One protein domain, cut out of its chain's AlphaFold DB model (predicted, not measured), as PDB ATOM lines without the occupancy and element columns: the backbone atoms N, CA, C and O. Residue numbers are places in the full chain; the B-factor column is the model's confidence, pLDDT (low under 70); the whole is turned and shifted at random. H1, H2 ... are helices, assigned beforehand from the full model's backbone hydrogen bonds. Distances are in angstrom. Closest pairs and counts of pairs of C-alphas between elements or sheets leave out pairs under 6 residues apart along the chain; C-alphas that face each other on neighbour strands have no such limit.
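AT A GLANCE: This is residues 2 to 75 of the 102 residues of the protein "Uncharacterized phage protein (Possible DNA packaging)" of Lachnospira eligens (UniProt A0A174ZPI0). Three helices of similar length cross one another steeply in a small cluster, with their centres at the corners of a triangle. H2 and H3 cross as an X, and H1 packs on both with residues 14 to 21, while its earlier part runs away from them. The printed part has 74 residues with three named helices, in the order H1, H2, H3 along the chain, and no named strand; the class is all helix. The whole is compact, with a radius of gyration of the C-alphas of 12.0 A, and the C-alphas span 34 by 27 by 18 A.

IN THESE COORDINATES: H1, the longest helix by residues, covers residues 3 to 21 and measures 26.6 A from first to last C-alpha. It begins at C-alpha 3, at (11.621, 27.479, -40.977), and ends at C-alpha 21, at (-8.117, 45.110, -44.037). H2 covers residues 29 to 46 and measures 25.7 A. H3 covers residues 57 to 72 and measures 22.1 A, ending at C-alpha 72, at (-6.590, 53.255, -44.058).

HOW THE PARTS SIT: H1 touches H2 with residues 14 to 18 alone, and H2 touches H1 with residues 29 to 36 alone. Their closest C-alphas are those of Ile 14 and Glu 33, 6.7 A apart, and their lines are about perpendicular at 74 degrees. H1 touches H3 with residues 17 to 21 alone, and H3 touches H1 with residues 64 to 71 alone. The closest C-alphas of these two are those of Cys 21 and Lys 68, 5.3 A apart. H1 and H3 run the same way at a steep tilt of 57 degrees. H2 touches H3 with residues 32 to 40 alone; their closest C-alphas are those of Met 35 and Val 67, 5.7 A apart. H2 and H3 run opposite ways at a steep tilt of 52 degrees, and their centres are 9.5 A apart. The helix packing is mostly crossed: of the three pairs of helices, 0 are at a shallow tilt. In H1, H2 and H3, every O i to N i+4 pair is within hydrogen-bond range.

THE WHOLE: The two C-alphas farthest apart are those of Thr 2 and Asp 75, the first and last printed residues, at 38.8 A. The printed part has no cut; it runs from residue 2 to residue 75 of a full chain of 102 residues. The link from H1 to H2 has 7 residues and the link from H2 to H3 has 10; both are short, not tight. The mean pLDDT of the printed part of this model is 93.3, and no printed residue is under 70.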
ATOM      1  N   THR A   2       9.838  24.493 -37.543       93.50
ATOM      2  CA  THR A   2      10.819  24.552 -38.633       93.50
ATOM      3  C   THR A   2      10.689  25.880 -39.384       93.50
ATOM      4  O   THR A   2       9.697  26.594 -39.223       93.50
ATOM      5  N   ASP A   3      11.676  26.232 -40.204       93.56
ATOM      6  CA  ASP A   3      11.621  27.479 -40.977       93.56
ATOM      7  C   ASP A   3      10.475  27.462 -42.001       93.56
ATOM      8  O   ASP A   3       9.757  28.446 -42.140       93.56
ATOM      9  N   GLU A   4      10.197  26.305 -42.610       95.00
ATOM     10  CA  GLU A   4       9.046  26.118 -43.504       95.00
ATOM     11  C   GLU A   4       7.701  26.333 -42.784       95.00
ATOM     12  O   GLU A   4       6.783  26.957 -43.318       95.00
ATOM     13  N   GLU A   5       7.576  25.862 -41.540       95.25
ATOM     14  CA  GLU A   5       6.374  26.081 -40.732       95.25
ATOM     15  C   GLU A   5       6.186  27.558 -40.370       95.25
ATOM     16  O   GLU A   5       5.050  28.036 -40.345       95.25
ATOM     17  N   LYS A   6       7.278  28.285 -40.097       93.56
ATOM     18  CA  LYS A   6       7.238  29.727 -39.803       93.56
ATOM     19  C   LYS A   6       6.819  30.530 -41.026       93.56
ATOM     20  O   LYS A   6       5.921  31.358 -40.908       93.56
ATOM     21  N   GLU A   7       7.386  30.229 -42.192       94.06
ATOM     22  CA  GLU A   7       6.997  30.863 -43.456       94.06
ATOM     23  C   GLU A   7       5.519  30.623 -43.771       94.06
ATOM     24  O   GLU A   7       4.768  31.554 -44.062       94.06
ATOM     25  N   LYS A   8       5.046  29.383 -43.607       96.06
ATOM     26  CA  LYS A   8       3.628  29.055 -43.797       96.06
ATOM     27  C   LYS A   8       2.724  29.796 -42.810       96.06
ATOM     28  O   LYS A   8       1.646  30.260 -43.190       96.06
ATOM     29  N   TYR A   9       3.133  29.893 -41.547       96.12
ATOM     30  CA  TYR A   9       2.393  30.629 -40.526       96.12
ATOM     31  C   TYR A   9       2.316  32.122 -40.857       96.12
ATOM     32  O   TYR A   9       1.219  32.687 -40.855       96.12
ATOM     33  N   ARG A  10       3.455  32.738 -41.201       95.12
ATOM     34  CA  ARG A  10       3.546  34.146 -41.604       95.12
ATOM     35  C   ARG A  10       2.683  34.415 -42.836       95.12
ATOM     36  O   ARG A  10       1.845  35.312 -42.798       95.12
ATOM     37  N   GLY A  11       2.786  33.581 -43.871       95.69
ATOM     38  CA  GLY A  11       1.955  33.684 -45.073       95.69
ATOM     39  C   GLY A  11       0.454  33.592 -44.773       95.69
ATOM     40  O   GLY A  11      -0.339  34.380 -45.288       95.69
ATOM     41  N   GLY A  12       0.047  32.691 -43.873       96.38
ATOM     42  CA  GLY A  12      -1.343  32.599 -43.414       96.38
ATOM     43  C   GLY A  12      -1.817  33.837 -42.642       96.38
ATOM     44  O   GLY A  12      -2.968  34.263 -42.791       96.38
ATOM     45  N   LEU A  13      -0.934  34.435 -41.838       96.81
ATOM     46  CA  LEU A  13      -1.211  35.668 -41.103       96.81
ATOM     47  C   LEU A  13      -1.413  36.851 -42.060       96.81
ATOM     48  O   LEU A  13      -2.414  37.556 -41.933       96.81
ATOM     49  N   ILE A  14      -0.534  37.005 -43.055       96.00
ATOM     50  CA  ILE A  14      -0.621  38.045 -44.094       96.00
ATOM     51  C   ILE A  14      -1.909  37.895 -44.901       96.00
ATOM     52  O   ILE A  14      -2.658  38.860 -45.043       96.00
ATOM     53  N   ALA A  15      -2.222  36.682 -45.367       96.00
ATOM     54  CA  ALA A  15      -3.440  36.426 -46.135       96.00
ATOM     55  C   ALA A  15      -4.706  36.791 -45.343       96.00
ATOM     56  O   ALA A  15      -5.621  37.424 -45.868       96.00
ATOM     57  N   THR A  16      -4.740  36.448 -44.052       97.12
ATOM     58  CA  THR A  16      -5.858  36.810 -43.170       97.12
ATOM     59  C   THR A  16      -5.926  38.321 -42.944       97.12
ATOM     60  O   THR A  16      -7.015  38.894 -42.976       97.12
ATOM     61  N   CYS A  17      -4.779  38.979 -42.754       96.94
ATOM     62  CA  CYS A  17      -4.700  40.424 -42.566       96.94
ATOM     63  C   CYS A  17      -5.166  41.186 -43.816       96.94
ATOM     64  O   CYS A  17      -5.941  42.130 -43.682       96.94
ATOM     65  N   LYS A  18      -4.778  40.738 -45.023       95.50
ATOM     66  CA  LYS A  18      -5.233  41.292 -46.313       95.50
ATOM     67  C   LYS A  18      -6.761  41.277 -46.402       95.50
ATOM     68  O   LYS A  18      -7.377  42.304 -46.685       95.50
ATOM     69  N   ILE A  19      -7.371  40.131 -46.079       96.06
ATOM     70  CA  ILE A  19      -8.832  39.961 -46.059       96.06
ATOM     71  C   ILE A  19      -9.477  40.887 -45.022       96.06
ATOM     72  O   ILE A  19     -10.443  41.573 -45.343       96.06
ATOM     73  N   TYR A  20      -8.947  40.925 -43.796       96.38
ATOM     74  CA  TYR A  20      -9.473  41.772 -42.722       96.38
ATOM     75  C   TYR A  20      -9.416  43.265 -43.070       96.38
ATOM     76  O   TYR A  20     -10.360  44.007 -42.802       96.38
ATOM     77  N   CYS A  21      -8.313  43.712 -43.672       93.56
ATOM     78  CA  CYS A  21      -8.117  45.110 -44.037       93.56
ATOM     79  C   CYS A  21      -8.919  45.517 -45.280       93.56
ATOM     80  O   CYS A  21      -9.070  46.714 -45.508       93.56
ATOM     81  N   HIS A  22      -9.480  44.551 -46.021       93.06
ATOM     82  CA  HIS A  22     -10.115  44.743 -47.326       93.06
ATOM     83  C   HIS A  22      -9.158  45.326 -48.378       93.06
ATOM     84  O   HIS A  22      -9.537  46.199 -49.150       93.06
ATOM     85  N   ILE A  23      -7.914  44.837 -48.398       89.69
ATOM     86  CA  ILE A  23      -6.904  45.239 -49.385       89.69
ATOM     87  C   ILE A  23      -7.036  44.332 -50.608       89.69
ATOM     88  O   ILE A  23      -6.817  43.122 -50.523       89.69
ATOM     89  N   ASP A  24      -7.408  44.912 -51.742       88.38
ATOM     90  CA  ASP A  24      -7.633  44.227 -53.015       88.38
ATOM     91  C   ASP A  24      -6.521  44.464 -54.047       88.38
ATOM     92  O   ASP A  24      -6.391  43.677 -54.982       88.38
ATOM     93  N   TYR A  25      -5.678  45.480 -53.855       84.56
ATOM     94  CA  TYR A  25      -4.518  45.741 -54.704       84.56
ATOM     95  C   TYR A  25      -3.380  44.761 -54.408       84.56
ATOM     96  O   TYR A  25      -2.942  44.605 -53.267       84.56
ATOM     97  N   ASP A  26      -2.889  44.091 -55.449       81.06
ATOM     98  CA  ASP A  26      -1.774  43.152 -55.317       81.06
ATOM     99  C   ASP A  26      -0.439  43.865 -55.077       81.06
ATOM    100  O   ASP A  26       0.386  43.348 -54.327       81.06
ATOM    101  N   ASP A  27      -0.274  45.083 -55.601       85.88
ATOM    102  CA  ASP A  27       0.917  45.917 -55.382       85.88
ATOM    103  C   ASP A  27       1.070  46.347 -53.908       85.88
ATOM    104  O   ASP A  27       2.173  46.649 -53.455       85.88
ATOM    105  N   ASP A  28      -0.017  46.317 -53.129       89.44
ATOM    106  CA  ASP A  28      -0.010  46.701 -51.714       89.44
ATOM    107  C   ASP A  28       0.419  45.555 -50.776       89.44
ATOM    108  O   ASP A  28       0.426  45.712 -49.551       89.44
ATOM    109  N   ILE A  29       0.797  44.388 -51.311       90.38
ATOM    110  CA  ILE A  29       1.244  43.261 -50.482       90.38
ATOM    111  C   ILE A  29       2.539  43.581 -49.727       90.38
ATOM    112  O   ILE A  29       2.634  43.289 -48.539       90.38
ATOM    113  N   GLU A  30       3.500  44.246 -50.372       91.81
ATOM    114  CA  GLU A  30       4.791  44.576 -49.755       91.81
ATOM    115  C   GLU A  30       4.620  45.564 -48.594       91.81
ATOM    116  O   GLU A  30       5.212  45.394 -47.526       91.81
ATOM    117  N   ILE A  31       3.759  46.576 -48.764       92.25
ATOM    118  CA  ILE A  31       3.475  47.543 -47.697       92.25
ATOM    119  C   ILE A  31       2.660  46.910 -46.564       92.25
ATOM    120  O   ILE A  31       2.903  47.213 -45.395       92.25
ATOM    121  N   LEU A  32       1.739  45.994 -46.883       94.44
ATOM    122  CA  LEU A  32       0.997  45.224 -45.888       94.44
ATOM    123  C   LEU A  32       1.939  44.372 -45.030       94.44
ATOM    124  O   LEU A  32       1.800  44.350 -43.806       94.44
ATOM    125  N   GLU A  33       2.894  43.687 -45.658       95.25
ATOM    126  CA  GLU A  33       3.912  42.912 -44.952       95.25
ATOM    127  C   GLU A  33       4.735  43.790 -44.012       95.25
ATOM    128  O   GLU A  33       4.874  43.454 -42.836       95.25
ATOM    129  N   LEU A  34       5.191  44.953 -44.486       95.38
ATOM    130  CA  LEU A  34       5.963  45.890 -43.673       95.38
ATOM    131  C   LEU A  34       5.168  46.420 -42.468       95.38
ATOM    132  O   LEU A  34       5.692  46.478 -41.355       95.38
ATOM    133  N   MET A  35       3.902  46.798 -42.669       95.12
ATOM    134  CA  MET A  35       3.024  47.265 -41.588       95.12
ATOM    135  C   MET A  35       2.772  46.167 -40.553       95.12
ATOM    136  O   MET A  35       2.767  46.439 -39.348       95.12
ATOM    137  N   LEU A  36       2.567  44.929 -41.010       96.62
ATOM    138  CA  LEU A  36       2.383  43.787 -40.124       96.62
ATOM    139  C   LEU A  36       3.658  43.512 -39.329       96.62
ATOM    140  O   LEU A  36       3.577  43.363 -38.113       96.62
ATOM    141  N   ASP A  37       4.818  43.500 -39.979       95.62
ATOM    142  CA  ASP A  37       6.091  43.253 -39.311       95.62
ATOM    143  C   ASP A  37       6.402  44.325 -38.267       95.62
ATOM    144  O   ASP A  37       6.657  43.978 -37.117       95.62
ATOM    145  N   THR A  38       6.223  45.601 -38.616       93.25
ATOM    146  CA  THR A  38       6.367  46.732 -37.684       93.25
ATOM    147  C   THR A  38       5.454  46.575 -36.464       93.25
ATOM    148  O   THR A  38       5.862  46.786 -35.324       93.25
ATOM    149  N   THR A  39       4.204  46.165 -36.688       94.81
ATOM    150  CA  THR A  39       3.242  45.934 -35.603       94.81
ATOM    151  C   THR A  39       3.677  44.772 -34.704       94.81
ATOM    152  O   THR A  39       3.536  44.840 -33.486       94.81
ATOM    153  N   LEU A  40       4.197  43.689 -35.286       95.62
ATOM    154  CA  LEU A  40       4.674  42.532 -34.529       95.62
ATOM    155  C   LEU A  40       5.951  42.841 -33.744       95.62
ATOM    156  O   LEU A  40       6.115  42.298 -32.651       95.62
ATOM    157  N   ASP A  41       6.824  43.699 -34.267       93.31
ATOM    158  CA  ASP A  41       8.009  44.185 -33.559       93.31
ATOM    159  C   ASP A  41       7.589  44.993 -32.326       93.31
ATOM    160  O   ASP A  41       7.980  44.649 -31.213       93.31
ATOM    161  N   GLU A  42       6.654  45.936 -32.477       92.00
ATOM    162  CA  GLU A  42       6.098  46.686 -31.343       92.00
ATOM    163  C   GLU A  42       5.454  45.760 -30.293       92.00
ATOM    164  O   GLU A  42       5.644  45.925 -29.086       92.00
ATOM    165  N   MET A  43       4.718  44.733 -30.724       94.25
ATOM    166  CA  MET A  43       4.161  43.740 -29.799       94.25
ATOM    167  C   MET A  43       5.246  42.904 -29.111       94.25
ATOM    168  O   MET A  43       5.066  42.532 -27.952       94.25
ATOM    169  N   THR A  44       6.352  42.612 -29.798       93.50
ATOM    170  CA  THR A  44       7.500  41.882 -29.241       93.50
ATOM    171  C   THR A  44       8.192  42.698 -28.154       93.50
ATOM    172  O   THR A  44       8.568  42.146 -27.121       93.50
ATOM    173  N   GLU A  45       8.316  44.006 -28.362       89.69
ATOM    174  CA  GLU A  45       8.902  44.940 -27.400       89.69
ATOM    175  C   GLU A  45       8.017  45.124 -26.162       89.69
ATOM    176  O   GLU A  45       8.512  45.149 -25.036       89.69
ATOM    177  N   LEU A  46       6.700  45.240 -26.357       89.75
ATOM    178  CA  LEU A  46       5.767  45.632 -25.297       89.75
ATOM    179  C   LEU A  46       5.159  44.464 -24.514       89.75
ATOM    180  O   LEU A  46       4.750  44.647 -23.365       89.75
ATOM    181  N   ILE A  47       5.019  43.282 -25.119       92.00
ATOM    182  CA  ILE A  47       4.316  42.149 -24.506       92.00
ATOM    183  C   ILE A  47       5.339  41.122 -24.000       92.00
ATOM    184  O   ILE A  47       5.997  40.456 -24.802       92.00
ATOM    185  N   PRO A  48       5.429  40.890 -22.677       92.25
ATOM    186  CA  PRO A  48       6.321  39.875 -22.133       92.25
ATOM    187  C   PRO A  48       6.019  38.482 -22.695       92.25
ATOM    188  O   PRO A  48       4.865  38.046 -22.713       92.25
ATOM    189  N   ASN A  49       7.070  37.754 -23.081       91.94
ATOM    190  CA  ASN A  49       6.985  36.409 -23.663       91.94
ATOM    191  C   ASN A  49       6.146  36.337 -24.955       91.94
ATOM    192  O   ASN A  49       5.541  35.301 -25.241       91.94
ATOM    193  N   PHE A  50       6.071  37.428 -25.721       95.75
ATOM    194  CA  PHE A  50       5.435  37.409 -27.032       95.75
ATOM    195  C   PHE A  50       6.152  36.435 -27.975       95.75
ATOM    196  O   PHE A  50       7.367  36.497 -28.148       95.75
ATOM    197  N   ASP A  51       5.387  35.540 -28.602       95.12
ATOM    198  CA  ASP A  51       5.882  34.637 -29.639       95.12
ATOM    199  C   ASP A  51       5.294  35.044 -30.990       95.12
ATOM    200  O   ASP A  51       4.126  34.773 -31.288       95.12
ATOM    201  N   ARG A  52       6.131  35.662 -31.828       94.19
ATOM    202  CA  ARG A  52       5.780  36.104 -33.186       94.19
ATOM    203  C   ARG A  52       5.294  34.966 -34.091       94.19
ATOM    204  O   ARG A  52       4.572  35.215 -35.051       94.19
ATOM    205  N   ASN A  53       5.653  33.721 -33.785       94.88
ATOM    206  CA  ASN A  53       5.256  32.549 -34.565       94.88
ATOM    207  C   ASN A  53       4.034  31.832 -33.975       94.88
ATOM    208  O   ASN A  53       3.598  30.816 -34.515       94.88
ATOM    209  N   ASN A  54       3.467  32.338 -32.875       95.50
ATOM    210  CA  ASN A  54       2.335  31.714 -32.200       95.50
ATOM    211  C   ASN A  54       1.433  32.733 -31.484       95.50
ATOM    212  O   ASN A  54       1.170  32.647 -30.283       95.50
ATOM    213  N   LEU A  55       0.912  33.700 -32.240       97.38
ATOM    214  CA  LEU A  55      -0.046  34.674 -31.725       97.38
ATOM    215  C   LEU A  55      -1.346  33.996 -31.274       97.38
ATOM    216  O   LEU A  55      -1.987  33.247 -32.022       97.38
ATOM    217  N   THR A  56      -1.814  34.380 -30.090       97.31
ATOM    218  CA  THR A  56      -3.192  34.140 -29.647       97.31
ATOM    219  C   THR A  56      -4.187  34.880 -30.545       97.31
ATOM    220  O   THR A  56      -3.857  35.883 -31.178       97.31
ATOM    221  N   SER A  57      -5.456  34.461 -30.556       98.00
ATOM    222  CA  SER A  57      -6.498  35.144 -31.341       98.00
ATOM    223  C   SER A  57      -6.637  36.632 -31.001       98.00
ATOM    224  O   SER A  57      -6.905  37.440 -31.887       98.00
ATOM    225  N   ARG A  58      -6.414  37.018 -29.734       98.00
ATOM    226  CA  ARG A  58      -6.445  38.426 -29.316       98.00
ATOM    227  C   ARG A  58      -5.268  39.207 -29.894       98.00
ATOM    228  O   ARG A  58      -5.469  40.313 -30.379       98.00
ATOM    229  N   GLN A  59      -4.068  38.628 -29.870       97.88
ATOM    230  CA  GLN A  59      -2.885  39.251 -30.465       97.88
ATOM    231  C   GLN A  59      -3.037  39.398 -31.982       97.88
ATOM    232  O   GLN A  59      -2.715  40.452 -32.511       97.88
ATOM    233  N   LYS A  60      -3.612  38.399 -32.670       98.12
ATOM    234  CA  LYS A  60      -3.929  38.505 -34.106       98.12
ATOM    235  C   LYS A  60      -4.870  39.673 -34.393       98.12
ATOM    236  O   LYS A  60      -4.587  40.477 -35.269       98.12
ATOM    237  N   LEU A  61      -5.960  39.793 -33.631       97.94
ATOM    238  CA  LEU A  61      -6.914  40.887 -33.817       97.94
ATOM    239  C   LEU A  61      -6.276  42.259 -33.553       97.94
ATOM    240  O   LEU A  61      -6.491  43.176 -34.336       97.94
ATOM    241  N   LEU A  62      -5.469  42.387 -32.493       97.50
ATOM    242  CA  LEU A  62      -4.717  43.614 -32.208       97.50
ATOM    243  C   LEU A  62      -3.773  43.980 -33.358       97.50
ATOM    244  O   LEU A  62      -3.754  45.136 -33.781       97.50
ATOM    245  N   ALA A  63      -3.044  42.999 -33.894       97.56
ATOM    246  CA  ALA A  63      -2.156  43.219 -35.025       97.56
ATOM    247  C   ALA A  63      -2.937  43.707 -36.256       97.56
ATOM    248  O   ALA A  63      -2.603  44.734 -36.838       97.56
ATOM    249  N   PHE A  64      -4.037  43.035 -36.602       97.88
ATOM    250  CA  PHE A  64      -4.842  43.386 -37.775       97.88
ATOM    251  C   PHE A  64      -5.513  44.757 -37.656       97.88
ATOM    252  O   PHE A  64      -5.567  45.495 -38.633       97.88
ATOM    253  N   MET A  65      -6.000  45.122 -36.468       96.75
ATOM    254  CA  MET A  65      -6.554  46.457 -36.224       96.75
ATOM    255  C   MET A  65      -5.494  47.550 -36.385       96.75
ATOM    256  O   MET A  65      -5.776  48.585 -36.980       96.75
ATOM    257  N   SER A  66      -4.279  47.304 -35.890       94.75
ATOM    258  CA  SER A  66      -3.169  48.259 -35.991       94.75
ATOM    259  C   SER A  66      -2.730  48.441 -37.443       94.75
ATOM    260  O   SER A  66      -2.617  49.569 -37.916       94.75
ATOM    261  N   VAL A  67      -2.589  47.340 -38.188       95.19
ATOM    262  CA  VAL A  67      -2.298  47.369 -39.629       95.19
ATOM    263  C   VAL A  67      -3.396  48.091 -40.403       95.19
ATOM    264  O   VAL A  67      -3.095  48.930 -41.247       95.19
ATOM    265  N   LYS A  68      -4.671  47.819 -40.100       93.94
ATOM    266  CA  LYS A  68      -5.793  48.504 -40.749       93.94
ATOM    267  C   LYS A  68      -5.756  50.011 -40.500       93.94
ATOM    268  O   LYS A  68      -5.949  50.776 -41.437       93.94
ATOM    269  N   GLU A  69      -5.467  50.438 -39.272       91.06
ATOM    270  CA  GLU A  69      -5.329  51.862 -38.954       91.06
ATOM    271  C   GLU A  69      -4.169  52.498 -39.735       91.06
ATOM    272  O   GLU A  69      -4.350  53.567 -40.318       91.06
ATOM    273  N   LEU A  70      -3.008  51.836 -39.814       89.12
ATOM    274  CA  LEU A  70      -1.863  52.309 -40.604       89.12
ATOM    275  C   LEU A  70      -2.205  52.429 -42.096       89.12
ATOM    276  O   LEU A  70      -1.871  53.430 -42.731       89.12
ATOM    277  N   TYR A  71      -2.893  51.428 -42.644       90.44
ATOM    278  CA  TYR A  71      -3.222  51.357 -44.062       90.44
ATOM    279  C   TYR A  71      -4.310  52.361 -44.471       90.44
ATOM    280  O   TYR A  71      -4.110  53.133 -45.414       90.44
ATOM    281  N   ASP A  72      -5.434  52.400 -43.746       87.62
ATOM    282  CA  ASP A  72      -6.590  53.255 -44.058       87.62
ATOM    283  C   ASP A  72      -6.268  54.748 -43.870       87.62
ATOM    284  O   ASP A  72      -6.831  55.609 -44.548       87.62
ATOM    285  N   ASN A  73      -5.351  55.076 -42.952       82.94
ATOM    286  CA  ASN A  73      -5.032  56.457 -42.587       82.94
ATOM    287  C   ASN A  73      -3.701  56.959 -43.172       82.94
ATOM    288  O   ASN A  73      -3.246  58.040 -42.788       82.94
ATOM    289  N   ARG A  74      -3.096  56.246 -44.133       75.19
ATOM    290  CA  ARG A  74      -1.831  56.649 -44.785       75.19
ATOM    291  C   ARG A  74      -1.846  58.088 -45.322       75.19
ATOM    292  O   ARG A  74      -0.860  58.810 -45.210       75.19
ATOM    293  N   ASP A  75      -2.994  58.531 -45.836       70.81
ATOM    294  CA  ASP A  75      -3.189  59.870 -46.401       70.81
ATOM    295  C   ASP A  75      -3.745  60.883 -45.387       70.81
ATOM    296  O   ASP A  75      -3.718  62.090 -45.631       70.81
TER     297      ASP A  75